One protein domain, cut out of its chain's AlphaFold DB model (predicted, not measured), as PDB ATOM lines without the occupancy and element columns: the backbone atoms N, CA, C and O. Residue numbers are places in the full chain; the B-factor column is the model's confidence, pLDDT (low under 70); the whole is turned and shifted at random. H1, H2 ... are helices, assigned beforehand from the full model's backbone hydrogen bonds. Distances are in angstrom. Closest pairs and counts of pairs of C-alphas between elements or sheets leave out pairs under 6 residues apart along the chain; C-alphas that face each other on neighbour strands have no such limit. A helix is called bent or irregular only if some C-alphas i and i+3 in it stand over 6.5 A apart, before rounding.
ATOM      1  N   GLN A 209     -30.133 -41.838 -29.656       85.44
ATOM      2  CA  GLN A 209     -30.395 -41.606 -28.229       85.44
ATOM      3  C   GLN A 209     -31.659 -40.771 -28.011       85.44
ATOM      4  O   GLN A 209     -32.439 -41.072 -27.114       85.44
ATOM      5  N   LYS A 210     -31.908 -39.769 -28.862       88.00
ATOM      6  CA  LYS A 210     -33.131 -38.958 -28.818       88.00
ATOM      7  C   LYS A 210     -34.373 -39.770 -29.182       88.00
ATOM      8  O   LYS A 210     -35.394 -39.637 -28.516       88.00
ATOM      9  N   LEU A 211     -34.286 -40.629 -30.202       92.06
ATOM     10  CA  LEU A 211     -35.386 -41.516 -30.589       92.06
ATOM     11  C   LEU A 211     -35.750 -42.493 -29.457       92.06
ATOM     12  O   LEU A 211     -36.927 -42.673 -29.147       92.06
ATOM     13  N   CYS A 212     -34.736 -43.117 -28.861       88.00
ATOM     14  CA  CYS A 212     -34.889 -44.175 -27.869       88.00
ATOM     15  C   CYS A 212     -35.143 -43.662 -26.444       88.00
ATOM     16  O   CYS A 212     -35.804 -44.358 -25.675       88.00
ATOM     17  N   GLY A 213     -34.645 -42.471 -26.105       82.00
ATOM     18  CA  GLY A 213     -34.692 -41.885 -24.767       82.00
ATOM     19  C   GLY A 213     -35.995 -41.147 -24.435       82.00
ATOM     20  O   GLY A 213     -36.813 -40.872 -25.314       82.00
ATOM     21  N   PRO A 214     -36.208 -40.796 -23.154       76.94
ATOM     22  CA  PRO A 214     -37.437 -40.152 -22.684       76.94
ATOM     23  C   PRO A 214     -37.549 -38.669 -23.076       76.94
ATOM     24  O   PRO A 214     -38.642 -38.119 -23.053       76.94
ATOM     25  N   SER A 215     -36.437 -38.037 -23.460       71.88
ATOM     26  CA  SER A 215     -36.283 -36.588 -23.659       71.88
ATOM     27  C   SER A 215     -36.993 -36.008 -24.886       71.88
ATOM     28  O   SER A 215     -37.144 -34.793 -24.960       71.88
ATOM     29  N   SER A 216     -37.414 -36.842 -25.843       80.81
ATOM     30  CA  SER A 216     -38.024 -36.377 -27.097       80.81
ATOM     31  C   SER A 216     -39.539 -36.543 -27.104       80.81
ATOM     32  O   SER A 216     -40.062 -37.600 -26.728       80.81
ATOM     33  N   THR A 217     -40.234 -35.535 -27.629       85.56
ATOM     34  CA  THR A 217     -41.680 -35.569 -27.881       85.56
ATOM     35  C   THR A 217     -42.038 -36.579 -28.977       85.56
ATOM     36  O   THR A 217     -41.200 -36.984 -29.787       85.56
ATOM     37  N   ARG A 218     -43.315 -36.975 -29.063       86.19
ATOM     38  CA  ARG A 218     -43.787 -37.923 -30.089       86.19
ATOM     39  C   ARG A 218     -43.501 -37.439 -31.518       86.19
ATOM     40  O   ARG A 218     -43.032 -38.220 -32.342       86.19
ATOM     41  N   ASN A 219     -43.726 -36.154 -31.802       87.31
ATOM     42  CA  ASN A 219     -43.494 -35.570 -33.129       87.31
ATOM     43  C   ASN A 219     -42.005 -35.553 -33.502       87.31
ATOM     44  O   ASN A 219     -41.647 -35.885 -34.633       87.31
ATOM     45  N   GLU A 220     -41.129 -35.239 -32.546       87.50
ATOM     46  CA  GLU A 220     -39.678 -35.311 -32.748       87.50
ATOM     47  C   GLU A 220     -39.228 -36.746 -33.020       87.50
ATOM     48  O   GLU A 220     -38.469 -36.979 -33.958       87.50
ATOM     49  N   ARG A 221     -39.747 -37.734 -32.278       91.56
ATOM     50  CA  ARG A 221     -39.438 -39.153 -32.519       91.56
ATOM     51  C   ARG A 221     -39.889 -39.621 -33.899       91.56
ATOM     52  O   ARG A 221     -39.145 -40.347 -34.549       91.56
ATOM     53  N   VAL A 222     -41.048 -39.172 -34.390       93.44
ATOM     54  CA  VAL A 222     -41.495 -39.459 -35.768       93.44
ATOM     55  C   VAL A 222     -40.500 -38.906 -36.793       93.44
ATOM     56  O   VAL A 222     -40.119 -39.616 -37.727       93.44
ATOM     57  N   ALA A 223     -40.060 -37.656 -36.627       91.75
ATOM     58  CA  ALA A 223     -39.089 -37.033 -37.526       91.75
ATOM     59  C   ALA A 223     -37.725 -37.743 -37.476       91.75
ATOM     60  O   ALA A 223     -37.143 -38.044 -38.521       91.75
ATOM     61  N   LEU A 224     -37.248 -38.077 -36.272       94.12
ATOM     62  CA  LEU A 224     -36.006 -38.815 -36.049       94.12
ATOM     63  C   LEU A 224     -36.062 -40.216 -36.664       94.12
ATOM     64  O   LEU A 224     -35.137 -40.594 -37.381       94.12
ATOM     65  N   ALA A 225     -37.151 -40.959 -36.458       93.50
ATOM     66  CA  ALA A 225     -37.330 -42.295 -37.020       93.50
ATOM     67  C   ALA A 225     -37.314 -42.269 -38.557       93.50
ATOM     68  O   ALA A 225     -36.615 -43.070 -39.179       93.50
ATOM     69  N   ARG A 226     -38.004 -41.303 -39.184       93.31
ATOM     70  CA  ARG A 226     -37.977 -41.113 -40.648       93.31
ATOM     71  C   ARG A 226     -36.585 -40.753 -41.159       93.31
ATOM     72  O   ARG A 226     -36.125 -41.358 -42.124       93.31
ATOM     73  N   GLY A 227     -35.907 -39.806 -40.510       92.69
ATOM     74  CA  GLY A 227     -34.557 -39.394 -40.895       92.69
ATOM     75  C   GLY A 227     -33.535 -40.525 -40.757       92.69
ATOM     76  O   GLY A 227     -32.695 -40.716 -41.635       92.69
ATOM     77  N   LEU A 228     -33.627 -41.320 -39.689       92.31
ATOM     78  CA  LEU A 228     -32.792 -42.506 -39.493       92.31
ATOM     79  C   LEU A 228     -33.110 -43.604 -40.515       92.31
ATOM     80  O   LEU A 228     -32.179 -44.224 -41.023       92.31
ATOM     81  N   ALA A 229     -34.382 -43.809 -40.874       90.62
ATOM     82  CA  ALA A 229     -34.775 -44.780 -41.898       90.62
ATOM     83  C   ALA A 229     -34.223 -44.406 -43.279       90.62
ATOM     84  O   ALA A 229     -33.672 -45.257 -43.973       90.62
ATOM     85  N   GLN A 230     -34.309 -43.125 -43.659       89.88
ATOM     86  CA  GLN A 230     -33.747 -42.611 -44.915       89.88
ATOM     87  C   GLN A 230     -32.229 -42.809 -44.995       89.88
ATOM     88  O   GLN A 230     -31.709 -43.134 -46.059       89.88
ATOM     89  N   LYS A 231     -31.527 -42.658 -43.867       89.19
ATOM     90  CA  LYS A 231     -30.077 -42.877 -43.763       89.19
ATOM     91  C   LYS A 231     -29.686 -44.349 -43.571       89.19
ATOM     92  O   LYS A 231     -28.503 -44.639 -43.443       89.19
ATOM     93  N   GLY A 232     -30.652 -45.268 -43.499       87.75
ATOM     94  CA  GLY A 232     -30.405 -46.689 -43.249       87.75
ATOM     95  C   GLY A 232     -29.873 -47.016 -41.845       87.75
ATOM     96  O   GLY A 232     -29.291 -48.076 -41.649       87.75
ATOM     97  N   MET A 233     -30.053 -46.114 -40.876       89.25
ATOM     98  CA  MET A 233     -29.551 -46.242 -39.500       89.25
ATOM     99  C   MET A 233     -30.652 -46.548 -38.474       89.25
ATOM    100  O   MET A 233     -30.355 -46.665 -37.285       89.25
ATOM    101  N   LEU A 234     -31.919 -46.664 -38.895       92.12
ATOM    102  CA  LEU A 234     -33.041 -46.872 -37.971       92.12
ATOM    103  C   LEU A 234     -32.931 -48.209 -37.238       92.12
ATOM    104  O   LEU A 234     -33.106 -48.238 -36.026       92.12
ATOM    105  N   MET A 235     -32.596 -49.292 -37.947       90.56
ATOM    106  CA  MET A 235     -32.476 -50.616 -37.326       90.56
ATOM    107  C   MET A 235     -31.425 -50.630 -36.210       90.56
ATOM    108  O   MET A 235     -31.701 -51.063 -35.096       90.56
ATOM    109  N   ARG A 236     -30.243 -50.065 -36.479       88.69
ATOM    110  CA  ARG A 236     -29.163 -49.949 -35.491       88.69
ATOM    111  C   ARG A 236     -29.552 -49.073 -34.300       88.69
ATOM    112  O   ARG A 236     -29.187 -49.382 -33.173       88.69
ATOM    113  N   ALA A 237     -30.304 -47.997 -34.537       90.62
ATOM    114  CA  ALA A 237     -30.814 -47.155 -33.459       90.62
ATOM    115  C   ALA A 237     -31.794 -47.919 -32.553       90.62
ATOM    116  O   ALA A 237     -31.678 -47.831 -31.337       90.62
ATOM    117  N   LEU A 238     -32.712 -48.699 -33.134       91.75
ATOM    118  CA  LEU A 238     -33.673 -49.516 -32.384       91.75
ATOM    119  C   LEU A 238     -33.012 -50.701 -31.660       91.75
ATOM    120  O   LEU A 238     -33.492 -51.122 -30.612       91.75
ATOM    121  N   ALA A 239     -31.897 -51.216 -32.181       88.69
ATOM    122  CA  ALA A 239     -31.110 -52.265 -31.533       88.69
ATOM    123  C   ALA A 239     -30.378 -51.788 -30.264       88.69
ATOM    124  O   ALA A 239     -29.894 -52.623 -29.502       88.69
ATOM    125  N   ALA A 240     -30.289 -50.475 -30.018       86.56
ATOM    126  CA  ALA A 240     -29.615 -49.933 -28.844       86.56
ATOM    127  C   ALA A 240     -30.314 -50.350 -27.539       86.56
ATOM    128  O   ALA A 240     -31.546 -50.409 -27.456       86.56
ATOM    129  N   ASP A 241     -29.519 -50.643 -26.511       81.75
ATOM    130  CA  ASP A 241     -30.022 -51.020 -25.189       81.75
ATOM    131  C   ASP A 241     -30.890 -49.919 -24.576       81.75
ATOM    132  O   ASP A 241     -30.605 -48.727 -24.698       81.75
ATOM    133  N   GLY A 242     -31.988 -50.330 -23.935       80.12
ATOM    134  CA  GLY A 242     -32.932 -49.410 -23.301       80.12
ATOM    135  C   GLY A 242     -33.788 -48.589 -24.272       80.12
ATOM    136  O   GLY A 242     -34.390 -47.600 -23.854       80.12
ATOM    137  N   CYS A 243     -33.865 -48.958 -25.558       87.44
ATOM    138  CA  CYS A 243     -34.718 -48.239 -26.497       87.44
ATOM    139  C   CYS A 243     -36.205 -48.345 -26.125       87.44
ATOM    140  O   CYS A 243     -36.739 -49.436 -25.932       87.44
ATOM    141  N   SER A 244     -36.879 -47.198 -26.010       88.88
ATOM    142  CA  SER A 244     -38.266 -47.157 -25.533       88.88
ATOM    143  C   SER A 244     -39.264 -47.874 -26.464       88.88
ATOM    144  O   SER A 244     -39.129 -47.800 -27.688       88.88
ATOM    145  N   PRO A 245     -40.349 -48.470 -25.924       89.75
ATOM    146  CA  PRO A 245     -41.402 -49.097 -26.730       89.75
ATOM    147  C   PRO A 245     -42.022 -48.161 -27.777       89.75
ATOM    148  O   PRO A 245     -42.358 -48.582 -28.880       89.75
ATOM    149  N   GLU A 246     -42.135 -46.867 -27.464       89.06
ATOM    150  CA  GLU A 246     -42.674 -45.878 -28.403       89.06
ATOM    151  C   GLU A 246     -41.779 -45.705 -29.640       89.06
ATOM    152  O   GLU A 246     -42.288 -45.530 -30.745       89.06
ATOM    153  N   ALA A 247     -40.453 -45.829 -29.497       92.19
ATOM    154  CA  ALA A 247     -39.543 -45.813 -30.641       92.19
ATOM    155  C   ALA A 247     -39.814 -46.987 -31.596       92.19
ATOM    156  O   ALA A 247     -39.853 -46.788 -32.811       92.19
ATOM    157  N   PHE A 248     -40.072 -48.186 -31.060       91.81
ATOM    158  CA  PHE A 248     -40.429 -49.361 -31.860       91.81
ATOM    159  C   PHE A 248     -41.770 -49.188 -32.578       91.81
ATOM    160  O   PHE A 248     -41.836 -49.442 -33.779       91.81
ATOM    161  N   ARG A 249     -42.810 -48.680 -31.899       91.25
ATOM    162  CA  ARG A 249     -44.127 -48.423 -32.524       91.25
ATOM    163  C   ARG A 249     -44.043 -47.448 -33.698       91.25
ATOM    164  O   ARG A 249     -44.731 -47.624 -34.698       91.25
ATOM    165  N   LEU A 250     -43.193 -46.425 -33.588       91.69
ATOM    166  CA  LEU A 250     -42.978 -45.439 -34.652       91.69
ATOM    167  C   LEU A 250     -42.034 -45.948 -35.754       91.69
ATOM    168  O   LEU A 250     -42.172 -45.557 -36.913       91.69
ATOM    169  N   GLY A 251     -41.068 -46.797 -35.399       90.62
ATOM    170  CA  GLY A 251     -40.043 -47.311 -36.305       90.62
ATOM    171  C   GLY A 251     -40.486 -48.503 -37.157       90.62
ATOM    172  O   GLY A 251     -40.168 -48.539 -38.345       90.62
ATOM    173  N   LEU A 252     -41.247 -49.450 -36.593       89.56
ATOM    174  CA  LEU A 252     -41.698 -50.680 -37.267       89.56
ATOM    175  C   LEU A 252     -42.363 -50.418 -38.637       89.56
ATOM    176  O   LEU A 252     -41.900 -50.992 -39.624       89.56
ATOM    177  N   PRO A 253     -43.343 -49.496 -38.769       89.94
ATOM    178  CA  PRO A 253     -43.972 -49.206 -40.064       89.94
ATOM    179  C   PRO A 253     -43.008 -48.642 -41.122       89.94
ATOM    180  O   PRO A 253     -43.257 -48.744 -42.324       89.94
ATOM    181  N   LEU A 254     -41.905 -48.015 -40.699       89.56
ATOM    182  CA  LEU A 254     -40.878 -47.488 -41.605       89.56
ATOM    183  C   LEU A 254     -39.916 -48.587 -42.076       89.56
ATOM    184  O   LEU A 254     -39.362 -48.487 -43.172       89.56
ATOM    185  N   LEU A 255     -39.735 -49.639 -41.273       86.50
ATOM    186  CA  LEU A 255     -38.925 -50.802 -41.625       86.50
ATOM    187  C   LEU A 255     -39.616 -51.698 -42.659       86.50
ATOM    188  O   LEU A 255     -38.924 -52.263 -43.502       86.50
ATOM    189  N   GLU A 256     -40.952 -51.744 -42.690       81.25
ATOM    190  CA  GLU A 256     -41.727 -52.528 -43.673       81.25
ATOM    191  C   GLU A 256     -41.384 -52.224 -45.142       81.25
ATOM    192  O   GLU A 256     -41.616 -53.060 -46.008       81.25
ATOM    193  N   ARG A 257     -40.821 -51.046 -45.452       76.69
ATOM    194  CA  ARG A 257     -40.457 -50.637 -46.827       76.69
ATOM    195  C   ARG A 257     -38.954 -50.704 -47.122       76.69
ATOM    196  O   ARG A 257     -38.502 -50.280 -48.190       76.69
ATOM    197  N   GLY A 258     -38.145 -51.139 -46.159       78.38
ATOM    198  CA  GLY A 258     -36.691 -50.989 -46.231       78.38
ATOM    199  C   GLY A 258     -35.884 -51.963 -45.384       78.38
ATOM    200  O   GLY A 258     -34.687 -51.721 -45.220       78.38
ATOM    201  N   LEU A 259     -36.497 -53.031 -44.862       83.12
ATOM    202  CA  LEU A 259     -35.825 -53.993 -43.993       83.12
ATOM    203  C   LEU A 259     -34.616 -54.619 -44.690       83.12
ATOM    204  O   LEU A 259     -33.517 -54.533 -44.153       83.12
ATOM    205  N   ALA A 260     -34.778 -55.112 -45.922       82.12
ATOM    206  CA  ALA A 260     -33.696 -55.688 -46.729       82.12
ATOM    207  C   ALA A 260     -32.447 -54.793 -46.848       82.12
ATOM    208  O   ALA A 260     -31.320 -55.277 -46.914       82.12
ATOM    209  N   ARG A 261     -32.622 -53.464 -46.856       82.88
ATOM    210  CA  ARG A 261     -31.501 -52.517 -46.970       82.88
ATOM    211  C   ARG A 261     -30.754 -52.324 -45.651       82.88
ATOM    212  O   ARG A 261     -29.549 -52.078 -45.685       82.88
ATOM    213  N   GLN A 262     -31.462 -52.425 -44.527       86.25
ATOM    214  CA  GLN A 262     -30.968 -52.090 -43.185       86.25
ATOM    215  C   GLN A 262     -30.584 -53.320 -42.353       86.25
ATOM    216  O   GLN A 262     -29.783 -53.220 -41.429       86.25
ATOM    217  N   CYS A 263     -31.146 -54.480 -42.674       86.31
ATOM    218  CA  CYS A 263     -30.956 -55.726 -41.953       86.31
ATOM    219  C   CYS A 263     -29.788 -56.507 -42.572       86.31
ATOM    220  O   CYS A 263     -29.984 -57.344 -43.448       86.31
ATOM    221  N   ARG A 264     -28.556 -56.168 -42.170       80.25
ATOM    222  CA  ARG A 264     -27.318 -56.810 -42.670       80.25
ATOM    223  C   ARG A 264     -26.477 -57.482 -41.588       80.25
ATOM    224  O   ARG A 264     -25.526 -58.184 -41.907       80.25
ATOM    225  N   THR A 265     -26.785 -57.229 -40.322       80.44
ATOM    226  CA  THR A 265     -25.994 -57.659 -39.165       80.44
ATOM    227  C   THR A 265     -26.893 -58.326 -38.128       80.44
ATOM    228  O   THR A 265     -28.117 -58.172 -38.158       80.44
ATOM    229  N   GLY A 266     -26.281 -59.027 -37.168       75.75
ATOM    230  CA  GLY A 266     -26.993 -59.647 -36.046       75.75
ATOM    231  C   GLY A 266     -27.778 -58.660 -35.168       75.75
ATOM    232  O   GLY A 266     -28.742 -59.073 -34.526       75.75
ATOM    233  N   GLU A 267     -27.438 -57.362 -35.198       83.62
ATOM    234  CA  GLU A 267     -28.176 -56.281 -34.516       83.62
ATOM    235  C   GLU A 267     -29.644 -56.206 -34.974       83.62
ATOM    236  O   GLU A 267     -30.524 -55.846 -34.195       83.62
ATOM    237  N   CYS A 268     -29.924 -56.594 -36.225       90.69
ATOM    238  CA  CYS A 268     -31.282 -56.634 -36.760       90.69
ATOM    239  C   CYS A 268     -32.172 -57.636 -36.011       90.69
ATOM    240  O   CYS A 268     -33.311 -57.313 -35.678       90.69
ATOM    241  N   LEU A 269     -31.653 -58.831 -35.704       91.00
ATOM    242  CA  LEU A 269     -32.409 -59.844 -34.965       91.00
ATOM    243  C   LEU A 269     -32.701 -59.378 -33.539       91.00
ATOM    244  O   LEU A 269     -33.831 -59.514 -33.089       91.00
ATOM    245  N   THR A 270     -31.730 -58.741 -32.879       89.19
ATOM    246  CA  THR A 270     -31.916 -58.158 -31.541       89.19
ATOM    247  C   THR A 270     -33.003 -57.078 -31.539       89.19
ATOM    248  O   THR A 270     -33.848 -57.035 -30.644       89.19
ATOM    249  N   ALA A 271     -33.026 -56.205 -32.550       90.38
ATOM    250  CA  ALA A 271     -34.074 -55.197 -32.681       90.38
ATOM    251  C   ALA A 271     -35.450 -55.818 -32.963       90.38
ATOM    252  O   ALA A 271     -36.436 -55.363 -32.389       90.38
ATOM    253  N   LEU A 272     -35.539 -56.849 -33.808       92.12
ATOM    254  CA  LEU A 272     -36.804 -57.535 -34.093       92.12
ATOM    255  C   LEU A 272     -37.322 -58.334 -32.892       92.12
ATOM    256  O   LEU A 272     -38.521 -58.325 -32.633       92.12
ATOM    257  N   GLU A 273     -36.441 -58.963 -32.119       91.25
ATOM    258  CA  GLU A 273     -36.793 -59.617 -30.856       91.25
ATOM    259  C   GLU A 273     -37.440 -58.616 -29.891       91.25
ATOM    260  O   GLU A 273     -38.557 -58.835 -29.422       91.25
ATOM    261  N   ARG A 274     -36.805 -57.459 -29.671       90.94
ATOM    262  CA  ARG A 274     -37.366 -56.382 -28.835       90.94
ATOM    263  C   ARG A 274     -38.658 -55.815 -29.415       90.94
ATOM    264  O   ARG A 274     -39.611 -55.576 -28.679       90.94
ATOM    265  N   ALA A 275     -38.721 -55.639 -30.733       91.31
ATOM    266  CA  ALA A 275     -39.924 -55.184 -31.418       91.31
ATOM    267  C   ALA A 275     -41.101 -56.147 -31.204       91.31
ATOM    268  O   ALA A 275     -42.227 -55.692 -31.010       91.31
ATOM    269  N   SER A 276     -40.845 -57.460 -31.164       91.44
ATOM    270  CA  SER A 276     -41.878 -58.471 -30.924       91.44
ATOM    271  C   SER A 276     -42.516 -58.360 -29.535       91.44
ATOM    272  O   SER A 276     -43.712 -58.601 -29.399       91.44
ATOM    273  N   GLN A 277     -41.760 -57.907 -28.529       90.06
ATOM    274  CA  GLN A 277     -42.268 -57.658 -27.174       90.06
ATOM    275  C   GLN A 277     -43.191 -56.428 -27.117       90.06
ATOM    276  O   GLN A 277     -43.999 -56.299 -26.200       90.06
ATOM    277  N   VAL A 278     -43.077 -55.517 -28.091       90.75
ATOM    278  CA  VAL A 278     -43.883 -54.291 -28.185       90.75
ATOM    279  C   VAL A 278     -45.098 -54.478 -29.096       90.75
ATOM    280  O   VAL A 278     -46.197 -54.052 -28.746       90.75
ATOM    281  N   ASP A 279     -44.898 -55.080 -30.271       90.50
ATOM    282  CA  ASP A 279     -45.932 -55.375 -31.265       90.50
ATOM    283  C   ASP A 279     -45.594 -56.681 -32.009       90.50
ATOM    284  O   ASP A 279     -44.999 -56.704 -33.096       90.50
TER     285      ASP A 279
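Overview. This is residues 209 to 279 of the 714 residues of an uncharacterized protein of Archangium sp. Cb G35 (UniProt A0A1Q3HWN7). A small, rounded cluster of helices has the short H3 and the longer H4 together in its middle, with H2 packed on one side of this pair and H6 on the other. The short H1 sits by the first half of H2, and the short H5 lies at the opposite end of the cluster. The printed part has 71 residues with six named helices, H1 to H6 in order along the chain, and no named strand; the class is all helix. It is compact, with a radius of gyration of the C-alphas of 10.7 A and spans of 29 by 23 by 19 A.

Along the chain. H1, residues 209 to 212, begins with C-alpha 209 at (-30.395, -41.606, -28.229) and is 5.2 A long. H2, residues 218 to 230, measures 18.5 A. H3, residues 234 to 238, measures 6.2 A. H4, residues 245 to 255, measures 15.2 A and is irregular, but only just: C-alphas 250 and 253 are 6.7 A apart. H5, residues 259 to 262, measures 5.3 A. H6, residues 267 to 278, measures 17.1 A and ends with C-alpha 278 at (-43.883, -54.291, -28.185).

Arrangement. H3 and H4 are the hub, and they touch; their closest C-alphas, of Leu 238 and Phe 248, are 6.8 A apart. H2 touches H4, C-alphas of Ala 225 and Gly 251 closest at 5.7 A, the same way at a tilt of 37 degrees, only just steep. With residues 275 to 278 alone, H6 touches H4, Phe 248 to Ala 275 being the closest C-alphas at 5.9 A, opposite ways at a steep tilt of 59 degrees. H2 and H6 are apart. H5 is close to H3 but not clearly touching, and meets H4 only through their link. Every O i to N i+4 pair is within hydrogen-bond range in H2 and H3, against 5 of 7 in H4 and 7 of 8 in H6; H1 and H5 are too short for such a pair.

Size, cuts and confidence. The C-alphas farthest apart, of Ser 215 and Ala 260, are 30.1 A apart. The printed part has no cut and no long link. Mean pLDDT of the printed part is 87.7, and no printed residue is under 70.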